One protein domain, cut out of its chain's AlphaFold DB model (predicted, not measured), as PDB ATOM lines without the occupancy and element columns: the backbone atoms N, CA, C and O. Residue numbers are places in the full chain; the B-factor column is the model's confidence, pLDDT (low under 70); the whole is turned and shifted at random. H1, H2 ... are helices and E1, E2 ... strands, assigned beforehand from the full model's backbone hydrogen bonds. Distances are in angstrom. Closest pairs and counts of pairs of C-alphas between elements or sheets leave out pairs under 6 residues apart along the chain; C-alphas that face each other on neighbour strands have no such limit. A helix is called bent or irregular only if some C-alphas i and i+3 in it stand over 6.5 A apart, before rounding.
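AT A GLANCE: This is residues 6 to 77 of the 84 residues of an uncharacterized protein of Frankia sp. BMG5.30 (UniProt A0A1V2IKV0). What shape do these atoms make? One antiparallel sheet, in the order E1 E2 E3 E4, has two helices, H1 and H2, over one face and its other face bare; the long, bent E3 runs through it. What makes it up? The printed part has 72 residues, with two named helices and four named strands, in the order E1 H1 H2 E2 E3 E4, class mixed. How compact is it? It is compact, with a radius of gyration of the C-alphas of 12.1 A and spans of 37 by 26 by 18 A.

IN THESE COORDINATES: Where are the first elements? E1, residues 6 to 8, begins at C-alpha 6 (-46.278, -45.916, -17.011). H1 is residues 13 to 25, 18.1 A, and H2 residues 36 to 44, 13.1 A; both are irregular, with C-alphas 19 and 22 7.5 A apart and C-alphas 40 and 43 8.0 A apart. Where are the later strands? E2 is residues 46 to 50, and E3, residues 53 to 62, is 27.1 A long and bends by 54 degrees at residue 56. E4, residues 70 to 76, 17.2 A, ends at C-alpha 76 (-41.745, -37.676, -7.780).

HOW THE PARTS SIT: How do the strands pair? N 7 and O 47 of E1 and E2 are 2.9 A apart, within hydrogen-bond range. E2, E3 and E4 form a meander, each strand the antiparallel neighbour of the one before, in two hairpins: N 48 and O 56 are 2.8 A apart, N 59 and O 74 2.8 A. How do the helices sit? H1 runs across E3 at 81 degrees on the local plane, its closest C-alphas Asp 16 and Leu 54, 7.3 A; H2 stands up from the sheet at 56 degrees, its closest C-alphas to E3 Ser 44 and Phe 61, 5.6 A. What of their backbones? O i to N i+4 pairs within range are 6 of 9 in H1 and 2 of 5 in H2, which has 2 of 6 O i to N i+3 pairs.

THE WHOLE: How large is it? The two C-alphas farthest apart, of His 51 and Ala 65, are 39.5 A apart. Are there cuts, long links or weak places? The printed part has no cut and no long link, and no printed residue is under pLDDT 70.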
ATOM      1  N   VAL A   6     -46.018 -45.683 -18.435       97.81
ATOM      2  CA  VAL A   6     -46.278 -45.916 -17.011       97.81
ATOM      3  C   VAL A   6     -46.536 -47.397 -16.780       97.81
ATOM      4  O   VAL A   6     -47.454 -47.977 -17.363       97.81
ATOM      5  N   ARG A   7     -45.771 -47.996 -15.869       97.75
ATOM      6  CA  ARG A   7     -45.879 -49.405 -15.477       97.75
ATOM      7  C   ARG A   7     -46.021 -49.564 -13.968       97.75
ATOM      8  O   ARG A   7     -45.783 -48.635 -13.194       97.75
ATOM      9  N   ALA A   8     -46.426 -50.760 -13.539       98.19
ATOM     10  CA  ALA A   8     -46.260 -51.152 -12.143       98.19
ATOM     11  C   ALA A   8     -44.771 -51.092 -11.773       98.19
ATOM     12  O   ALA A   8     -43.911 -51.453 -12.588       98.19
ATOM     13  N   ALA A   9     -44.491 -50.622 -10.559       98.38
ATOM     14  CA  ALA A   9     -43.147 -50.696 -10.011       98.38
ATOM     15  C   ALA A   9     -42.744 -52.163  -9.793       98.38
ATOM     16  O   ALA A   9     -43.585 -53.068  -9.805       98.38
ATOM     17  N   ARG A  10     -41.459 -52.387  -9.570       98.38
ATOM     18  CA  ARG A  10     -40.844 -53.650  -9.174       98.38
ATOM     19  C   ARG A  10     -39.876 -53.387  -8.014       98.38
ATOM     20  O   ARG A  10     -39.437 -52.245  -7.868       98.38
ATOM     21  N   PRO A  11     -39.536 -54.395  -7.195       98.38
ATOM     22  CA  PRO A  11     -38.573 -54.218  -6.109       98.38
ATOM     23  C   PRO A  11     -37.231 -53.634  -6.578       98.38
ATOM     24  O   PRO A  11     -36.653 -52.797  -5.893       98.38
ATOM     25  N   GLU A  12     -36.776 -54.012  -7.776       98.00
ATOM     26  CA  GLU A  12     -35.495 -53.574  -8.340       98.00
ATOM     27  C   GLU A  12     -35.472 -52.086  -8.723       98.00
ATOM     28  O   GLU A  12     -34.397 -51.507  -8.828       98.00
ATOM     29  N   ASP A  13     -36.636 -51.437  -8.865       98.19
ATOM     30  CA  ASP A  13     -36.724 -50.003  -9.187       98.19
ATOM     31  C   ASP A  13     -36.274 -49.109  -8.013       98.19
ATOM     32  O   ASP A  13     -36.187 -47.887  -8.155       98.19
ATOM     33  N   TYR A  14     -36.023 -49.690  -6.832       98.12
ATOM     34  CA  TYR A  14     -35.605 -48.949  -5.644       98.12
ATOM     35  C   TYR A  14     -34.333 -48.153  -5.886       98.12
ATOM     36  O   TYR A  14     -34.329 -46.950  -5.625       98.12
ATOM     37  N   ASP A  15     -33.298 -48.810  -6.409       97.44
ATOM     38  CA  ASP A  15     -31.982 -48.206  -6.606       97.44
ATOM     39  C   ASP A  15     -32.069 -47.002  -7.553       97.44
ATOM     40  O   ASP A  15     -31.529 -45.934  -7.253       97.44
ATOM     41  N   ASP A  16     -32.843 -47.129  -8.633       97.12
ATOM     42  CA  ASP A  16     -33.081 -46.040  -9.582       97.12
ATOM     43  C   ASP A  16     -33.823 -44.871  -8.919       97.12
ATOM     44  O   ASP A  16     -33.424 -43.714  -9.073       97.12
ATOM     45  N   ILE A  17     -34.861 -45.144  -8.124       97.62
ATOM     46  CA  ILE A  17     -35.645 -44.104  -7.443       97.62
ATOM     47  C   ILE A  17     -34.812 -43.376  -6.383       97.62
ATOM     48  O   ILE A  17     -34.807 -42.141  -6.353       97.62
ATOM     49  N   VAL A  18     -34.093 -44.093  -5.512       97.12
ATOM     50  CA  VAL A  18     -33.301 -43.439  -4.458       97.12
ATOM     51  C   VAL A  18     -32.093 -42.693  -5.009       97.12
ATOM     52  O   VAL A  18     -31.670 -41.719  -4.388       97.12
ATOM     53  N   SER A  19     -31.587 -43.078  -6.186       96.06
ATOM     54  CA  SER A  19     -30.495 -42.360  -6.850       96.06
ATOM     55  C   SER A  19     -30.875 -40.944  -7.295       96.06
ATOM     56  O   SER A  19     -29.993 -40.099  -7.414       96.06
ATOM     57  N   VAL A  20     -32.169 -40.665  -7.510       95.44
ATOM     58  CA  VAL A  20     -32.642 -39.373  -8.040       95.44
ATOM     59  C   VAL A  20     -33.484 -38.561  -7.058       95.44
ATOM     60  O   VAL A  20     -33.657 -37.358  -7.250       95.44
ATOM     61  N   VAL A  21     -34.053 -39.193  -6.026       95.88
ATOM     62  CA  VAL A  21     -35.107 -38.570  -5.210       95.88
ATOM     63  C   VAL A  21     -34.635 -37.319  -4.468       95.88
ATOM     64  O   VAL A  21     -35.368 -36.330  -4.424       95.88
ATOM     65  N   ASP A  22     -33.412 -37.330  -3.937       96.19
ATOM     66  CA  ASP A  22     -32.850 -36.194  -3.199       96.19
ATOM     67  C   ASP A  22     -32.573 -35.008  -4.131       96.19
ATOM     68  O   ASP A  22     -32.878 -33.860  -3.788       96.19
ATOM     69  N   ASP A  23     -32.085 -35.293  -5.341       94.88
ATOM     70  CA  ASP A  23     -31.821 -34.292  -6.374       94.88
ATOM     71  C   ASP A  23     -33.119 -33.668  -6.893       94.88
ATOM     72  O   ASP A  23     -33.227 -32.446  -7.001       94.88
ATOM     73  N   TRP A  24     -34.144 -34.482  -7.157       94.81
ATOM     74  CA  TRP A  24     -35.449 -33.993  -7.612       94.81
ATOM     75  C   TRP A  24     -36.138 -33.116  -6.566       94.81
ATOM     76  O   TRP A  24     -36.830 -32.162  -6.923       94.81
ATOM     77  N   TRP A  25     -35.938 -33.411  -5.280       93.19
ATOM     78  CA  TRP A  25     -36.462 -32.600  -4.179       93.19
ATOM     79  C   TRP A  25     -35.592 -31.388  -3.825       93.19
ATOM     80  O   TRP A  25     -36.060 -30.496  -3.112       93.19
ATOM     81  N   GLY A  26     -34.330 -31.361  -4.260       94.75
ATOM     82  CA  GLY A  26     -33.336 -30.361  -3.863       94.75
ATOM     83  C   GLY A  26     -32.932 -30.435  -2.384       94.75
ATOM     84  O   GLY A  26     -32.408 -29.458  -1.844       94.75
ATOM     85  N   ARG A  27     -33.219 -31.549  -1.698       94.50
ATOM     86  CA  ARG A  27     -32.857 -31.795  -0.292       94.50
ATOM     87  C   ARG A  27     -32.917 -33.295   0.039       94.50
ATOM     88  O   ARG A  27     -33.708 -33.999  -0.585       94.50
ATOM     89  N   PRO A  28     -32.218 -33.763   1.089       95.62
ATOM     90  CA  PRO A  28     -32.300 -35.154   1.529       95.62
ATOM     91  C   PRO A  28     -33.713 -35.537   1.998       95.62
ATOM     92  O   PRO A  28     -34.221 -35.006   2.990       95.62
ATOM     93  N   VAL A  29     -34.349 -36.461   1.283       96.38
ATOM     94  CA  VAL A  29     -35.662 -37.059   1.573       96.38
ATOM     95  C   VAL A  29     -35.659 -38.587   1.458       96.38
ATOM     96  O   VAL A  29     -36.593 -39.221   1.949       96.38
ATOM     97  N   SER A  30     -34.615 -39.181   0.880       96.00
ATOM     98  CA  SER A  30     -34.413 -40.622   0.677       96.00
ATOM     99  C   SER A  30     -34.607 -41.455   1.948       96.00
ATOM    100  O   SER A  30     -35.199 -42.529   1.897       96.00
ATOM    101  N   ALA A  31     -34.242 -40.927   3.122       95.94
ATOM    102  CA  ALA A  31     -34.494 -41.575   4.415       95.94
ATOM    103  C   ALA A  31     -35.990 -41.843   4.705       95.94
ATOM    104  O   ALA A  31     -36.324 -42.730   5.488       95.94
ATOM    105  N   GLY A  32     -36.897 -41.078   4.087       96.56
ATOM    106  CA  GLY A  32     -38.346 -41.270   4.170       96.56
ATOM    107  C   GLY A  32     -38.891 -42.331   3.214       96.56
ATOM    108  O   GLY A  32     -40.063 -42.693   3.326       96.56
ATOM    109  N   LEU A  33     -38.059 -42.847   2.309       96.81
ATOM    110  CA  LEU A  33     -38.401 -43.864   1.323       96.81
ATOM    111  C   LEU A  33     -37.506 -45.107   1.495       96.81
ATOM    112  O   LEU A  33     -36.705 -45.401   0.622       96.81
ATOM    113  N   PRO A  34     -37.602 -45.842   2.618       97.12
ATOM    114  CA  PRO A  34     -36.898 -47.108   2.798       97.12
ATOM    115  C   PRO A  34     -37.331 -48.171   1.778       97.12
ATOM    116  O   PRO A  34     -38.495 -48.225   1.371       97.12
ATOM    117  N   GLN A  35     -36.411 -49.089   1.467       97.69
ATOM    118  CA  GLN A  35     -36.594 -50.181   0.497       97.69
ATOM    119  C   GLN A  35     -37.845 -51.036   0.726       97.69
ATOM    120  O   GLN A  35     -38.484 -51.455  -0.239       97.69
ATOM    121  N   LEU A  36     -38.275 -51.189   1.987       97.75
ATOM    122  CA  LEU A  36     -39.488 -51.927   2.358       97.75
ATOM    123  C   LEU A  36     -40.712 -51.525   1.523       97.75
ATOM    124  O   LEU A  36     -41.604 -52.346   1.301       97.75
ATOM    125  N   PHE A  37     -40.784 -50.262   1.079       97.75
ATOM    126  CA  PHE A  37     -41.919 -49.784   0.304       97.75
ATOM    127  C   PHE A  37     -42.024 -50.466  -1.060       97.75
ATOM    128  O   PHE A  37     -43.131 -50.805  -1.473       97.75
ATOM    129  N   LEU A  38     -40.902 -50.716  -1.736       97.81
ATOM    130  CA  LEU A  38     -40.901 -51.446  -3.003       97.81
ATOM    131  C   LEU A  38     -40.786 -52.958  -2.807       97.81
ATOM    132  O   LEU A  38     -41.340 -53.695  -3.614       97.81
ATOM    133  N   ASP A  39     -40.226 -53.445  -1.702       98.06
ATOM    134  CA  ASP A  39     -40.268 -54.883  -1.404       98.06
ATOM    135  C   ASP A  39     -41.709 -55.379  -1.168       98.06
ATOM    136  O   ASP A  39     -42.087 -56.468  -1.607       98.06
ATOM    137  N   HIS A  40     -42.547 -54.580  -0.494       97.62
ATOM    138  CA  HIS A  40     -43.883 -55.009  -0.061       97.62
ATOM    139  C   HIS A  40     -45.050 -54.344  -0.794       97.62
ATOM    140  O   HIS A  40     -46.128 -54.936  -0.872       97.62
ATOM    141  N   PHE A  41     -44.867 -53.139  -1.337       97.44
ATOM    142  CA  PHE A  41     -45.953 -52.347  -1.929       97.44
ATOM    143  C   PHE A  41     -45.676 -51.926  -3.384       97.44
ATOM    144  O   PHE A  41     -46.273 -50.968  -3.885       97.44
ATOM    145  N   TYR A  42     -44.817 -52.658  -4.108       97.62
ATOM    146  CA  TYR A  42     -44.559 -52.388  -5.531       97.62
ATOM    147  C   TYR A  42     -45.819 -52.513  -6.403       97.62
ATOM    148  O   TYR A  42     -46.000 -51.745  -7.345       97.62
ATOM    149  N   THR A  43     -46.732 -53.434  -6.078       97.12
ATOM    150  CA  THR A  43     -47.941 -53.702  -6.882       97.12
ATOM    151  C   THR A  43     -48.904 -52.508  -6.925       97.12
ATOM    152  O   THR A  43     -49.558 -52.260  -7.946       97.12
ATOM    153  N   SER A  44     -48.960 -51.722  -5.848       97.75
ATOM    154  CA  SER A  44     -49.719 -50.469  -5.744       97.75
ATOM    155  C   SER A  44     -48.923 -49.229  -6.160       97.75
ATOM    156  O   SER A  44     -49.496 -48.145  -6.245       97.75
ATOM    157  N   SER A  45     -47.638 -49.383  -6.467       98.44
ATOM    158  CA  SER A  45     -46.730 -48.304  -6.865       98.44
ATOM    159  C   SER A  45     -46.538 -48.260  -8.386       98.44
ATOM    160  O   SER A  45     -46.816 -49.231  -9.100       98.44
ATOM    161  N   ARG A  46     -46.119 -47.114  -8.926       98.50
ATOM    162  CA  ARG A  46     -45.947 -46.893 -10.370       98.50
ATOM    163  C   ARG A  46     -44.610 -46.240 -10.675       98.50
ATOM    164  O   ARG A  46     -44.139 -45.405  -9.912       98.50
ATOM    165  N   VAL A  47     -44.065 -46.589 -11.829       98.38
ATOM    166  CA  VAL A  47     -42.862 -45.994 -12.409       98.38
ATOM    167  C   VAL A  47     -43.213 -45.513 -13.813       98.38
ATOM    168  O   VAL A  47     -43.900 -46.217 -14.557       98.38
ATOM    169  N   GLY A  48     -42.813 -44.287 -14.133       97.56
ATOM    170  CA  GLY A  48     -42.877 -43.707 -15.466       97.56
ATOM    171  C   GLY A  48     -41.481 -43.684 -16.072       97.56
ATOM    172  O   GLY A  48     -40.563 -43.146 -15.457       97.56
ATOM    173  N   GLU A  49     -41.323 -44.236 -17.265       95.75
ATOM    174  CA  GLU A  49     -40.045 -44.297 -17.977       95.75
ATOM    175  C   GLU A  49     -40.169 -43.671 -19.356       95.75
ATOM    176  O   GLU A  49     -41.216 -43.723 -20.004       95.75
ATOM    177  N   ASP A  50     -39.072 -43.085 -19.816       93.88
ATOM    178  CA  ASP A  50     -38.921 -42.652 -21.193       93.88
ATOM    179  C   ASP A  50     -37.525 -43.033 -21.731       93.88
ATOM    180  O   ASP A  50     -36.742 -43.698 -21.055       93.88
ATOM    181  N   HIS A  51     -37.182 -42.636 -22.960       91.38
ATOM    182  CA  HIS A  51     -35.862 -42.903 -23.566       91.38
ATOM    183  C   HIS A  51     -34.624 -42.464 -22.743       91.38
ATOM    184  O   HIS A  51     -33.513 -42.878 -23.068       91.38
ATOM    185  N   ARG A  52     -34.782 -41.602 -21.733       90.56
ATOM    186  CA  ARG A  52     -33.735 -41.101 -20.827       90.56
ATOM    187  C   ARG A  52     -33.711 -41.838 -19.487       90.56
ATOM    188  O   ARG A  52     -32.860 -41.523 -18.663       90.56
ATOM    189  N   GLY A  53     -34.611 -42.797 -19.276       92.19
ATOM    190  CA  GLY A  53     -34.756 -43.544 -18.030       92.19
ATOM    191  C   GLY A  53     -35.950 -43.072 -17.204       92.19
ATOM    192  O   GLY A  53     -37.001 -42.727 -17.751       92.19
ATOM    193  N   LEU A  54     -35.789 -43.088 -15.881       95.81
ATOM    194  CA  LEU A  54     -36.838 -42.761 -14.920       95.81
ATOM    195  C   LEU A  54     -37.344 -41.319 -15.113       95.81
ATOM    196  O   LEU A  54     -36.646 -40.345 -14.840       95.81
ATOM    197  N   ALA A  55     -38.588 -41.194 -15.567       95.81
ATOM    198  CA  ALA A  55     -39.283 -39.931 -15.816       95.81
ATOM    199  C   ALA A  55     -40.267 -39.563 -14.691       95.81
ATOM    200  O   ALA A  55     -40.806 -38.458 -14.665       95.81
ATOM    201  N   GLY A  56     -40.514 -40.478 -13.755       96.62
ATOM    202  CA  GLY A  56     -41.310 -40.229 -12.560       96.62
ATOM    203  C   GLY A  56     -41.617 -41.508 -11.792       96.62
ATOM    204  O   GLY A  56     -41.483 -42.612 -12.314       96.62
ATOM    205  N   PHE A  57     -42.069 -41.369 -10.552       98.06
ATOM    206  CA  PHE A  57     -42.509 -42.497  -9.736       98.06
ATOM    207  C   PHE A  57     -43.639 -42.102  -8.780       98.06
ATOM    208  O   PHE A  57     -43.809 -40.936  -8.419       98.06
ATOM    209  N   LEU A  58     -44.404 -43.097  -8.345       98.38
ATOM    210  CA  LEU A  58     -45.420 -43.006  -7.302       98.38
ATOM    211  C   LEU A  58     -45.272 -44.218  -6.389       98.38
ATOM    212  O   LEU A  58     -45.405 -45.352  -6.843       98.38
ATOM    213  N   VAL A  59     -45.043 -43.974  -5.100       98.44
ATOM    214  CA  VAL A  59     -45.017 -45.010  -4.064       98.44
ATOM    215  C   VAL A  59     -46.284 -44.908  -3.234       98.44
ATOM    216  O   VAL A  59     -46.551 -43.884  -2.600       98.44
ATOM    217  N   ALA A  60     -47.072 -45.979  -3.246       98.06
ATOM    218  CA  ALA A  60     -48.361 -46.039  -2.575       98.06
ATOM    219  C   ALA A  60     -48.658 -47.438  -2.037       98.06
ATOM    220  O   ALA A  60     -48.118 -48.432  -2.518       98.06
ATOM    221  N   PHE A  61     -49.559 -47.509  -1.061       97.12
ATOM    222  CA  PHE A  61     -50.030 -48.751  -0.451       97.12
ATOM    223  C   PHE A  61     -51.504 -48.654  -0.051       97.12
ATOM    224  O   PHE A  61     -52.041 -47.567   0.165       97.12
ATOM    225  N   LEU A  62     -52.178 -49.801   0.032       96.44
ATOM    226  CA  LEU A  62     -53.577 -49.886   0.461       96.44
ATOM    227  C   LEU A  62     -53.668 -49.930   1.989       96.44
ATOM    228  O   LEU A  62     -52.834 -50.553   2.645       96.44
ATOM    229  N   SER A  63     -54.682 -49.284   2.564       96.25
ATOM    230  CA  SER A  63     -54.900 -49.303   4.010       96.25
ATOM    231  C   SER A  63     -55.506 -50.642   4.455       96.25
ATOM    232  O   SER A  63     -56.614 -50.970   4.036       96.25
ATOM    233  N   PRO A  64     -54.870 -51.386   5.381       94.19
ATOM    234  CA  PRO A  64     -55.472 -52.603   5.932       94.19
ATOM    235  C   PRO A  64     -56.730 -52.326   6.769       94.19
ATOM    236  O   PRO A  64     -57.612 -53.172   6.868       94.19
ATOM    237  N   ALA A  65     -56.816 -51.139   7.379       97.88
ATOM    238  CA  ALA A  65     -57.941 -50.741   8.226       97.88
ATOM    239  C   ALA A  65     -59.126 -50.165   7.433       97.88
ATOM    240  O   ALA A  65     -60.238 -50.104   7.955       97.88
ATOM    241  N   ARG A  66     -58.890 -49.703   6.197       97.88
ATOM    242  CA  ARG A  66     -59.891 -49.084   5.316       97.88
ATOM    243  C   ARG A  66     -59.697 -49.601   3.883       97.88
ATOM    244  O   ARG A  66     -58.923 -49.001   3.140       97.88
ATOM    245  N   PRO A  67     -60.346 -50.718   3.501       94.19
ATOM    246  CA  PRO A  67     -60.085 -51.414   2.233       94.19
ATOM    247  C   PRO A  67     -60.327 -50.584   0.964       94.19
ATOM    248  O   PRO A  67     -59.813 -50.916  -0.100       94.19
ATOM    249  N   ASP A  68     -61.110 -49.515   1.067       96.56
ATOM    250  CA  ASP A  68     -61.435 -48.560   0.009       96.56
ATOM    251  C   ASP A  68     -60.437 -47.390  -0.092       96.56
ATOM    252  O   ASP A  68     -60.567 -46.534  -0.968       96.56
ATOM    253  N   VAL A  69     -59.424 -47.345   0.779       97.50
ATOM    254  CA  VAL A  69     -58.452 -46.249   0.859       97.50
ATOM    255  C   VAL A  69     -57.066 -46.701   0.401       97.50
ATOM    256  O   VAL A  69     -56.442 -47.578   1.003       97.50
ATOM    257  N   GLY A  70     -56.539 -46.017  -0.615       96.38
ATOM    258  CA  GLY A  70     -55.117 -46.016  -0.959       96.38
ATOM    259  C   GLY A  70     -54.405 -44.799  -0.368       96.38
ATOM    260  O   GLY A  70     -54.971 -43.708  -0.313       96.38
ATOM    261  N   TYR A  71     -53.162 -44.976   0.069       97.38
ATOM    262  CA  TYR A  71     -52.304 -43.907   0.568       97.38
ATOM    263  C   TYR A  71     -51.109 -43.715  -0.363       97.38
ATOM    264  O   TYR A  71     -50.367 -44.662  -0.618       97.38
ATOM    265  N   VAL A  72     -50.919 -42.487  -0.848       97.69
ATOM    266  CA  VAL A  72     -49.722 -42.089  -1.598       97.69
ATOM    267  C   VAL A  72     -48.700 -41.557  -0.604       97.69
ATOM    268  O   VAL A  72     -48.947 -40.556   0.065       97.69
ATOM    269  N   HIS A  73     -47.563 -42.239  -0.509       97.00
ATOM    270  CA  HIS A  73     -46.467 -41.872   0.386       97.00
ATOM    271  C   HIS A  73     -45.498 -40.901  -0.284       97.00
ATOM    272  O   HIS A  73     -45.167 -39.870   0.292       97.00
ATOM    273  N   PHE A  74     -45.109 -41.194  -1.528       96.56
ATOM    274  CA  PHE A  74     -44.290 -40.312  -2.361       96.56
ATOM    275  C   PHE A  74     -44.819 -40.258  -3.793       96.56
ATOM    276  O   PHE A  74     -45.301 -41.252  -4.332       96.56
ATOM    277  N   VAL A  75     -44.657 -39.098  -4.425       96.88
ATOM    278  CA  VAL A  75     -44.804 -38.924  -5.872       96.88
ATOM    279  C   VAL A  75     -43.727 -37.968  -6.361       96.88
ATOM    280  O   VAL A  75     -43.672 -36.824  -5.923       96.88
ATOM    281  N   GLY A  76     -42.856 -38.448  -7.240       95.44
ATOM    282  CA  GLY A  76     -41.745 -37.676  -7.780       95.44
ATOM    283  C   GLY A  76     -41.854 -37.551  -9.289       95.44
ATOM    284  O   GLY A  76     -42.044 -38.547  -9.985       95.44
ATOM    285  N   ILE A  77     -41.700 -36.331  -9.789       94.44
ATOM    286  CA  ILE A  77     -41.416 -36.047 -11.195       94.44
ATOM    287  C   ILE A  77     -40.223 -35.089 -11.235       94.44
ATOM    288  O   ILE A  77     -40.162 -34.180 -10.399       94.44
TER     289      ILE A  77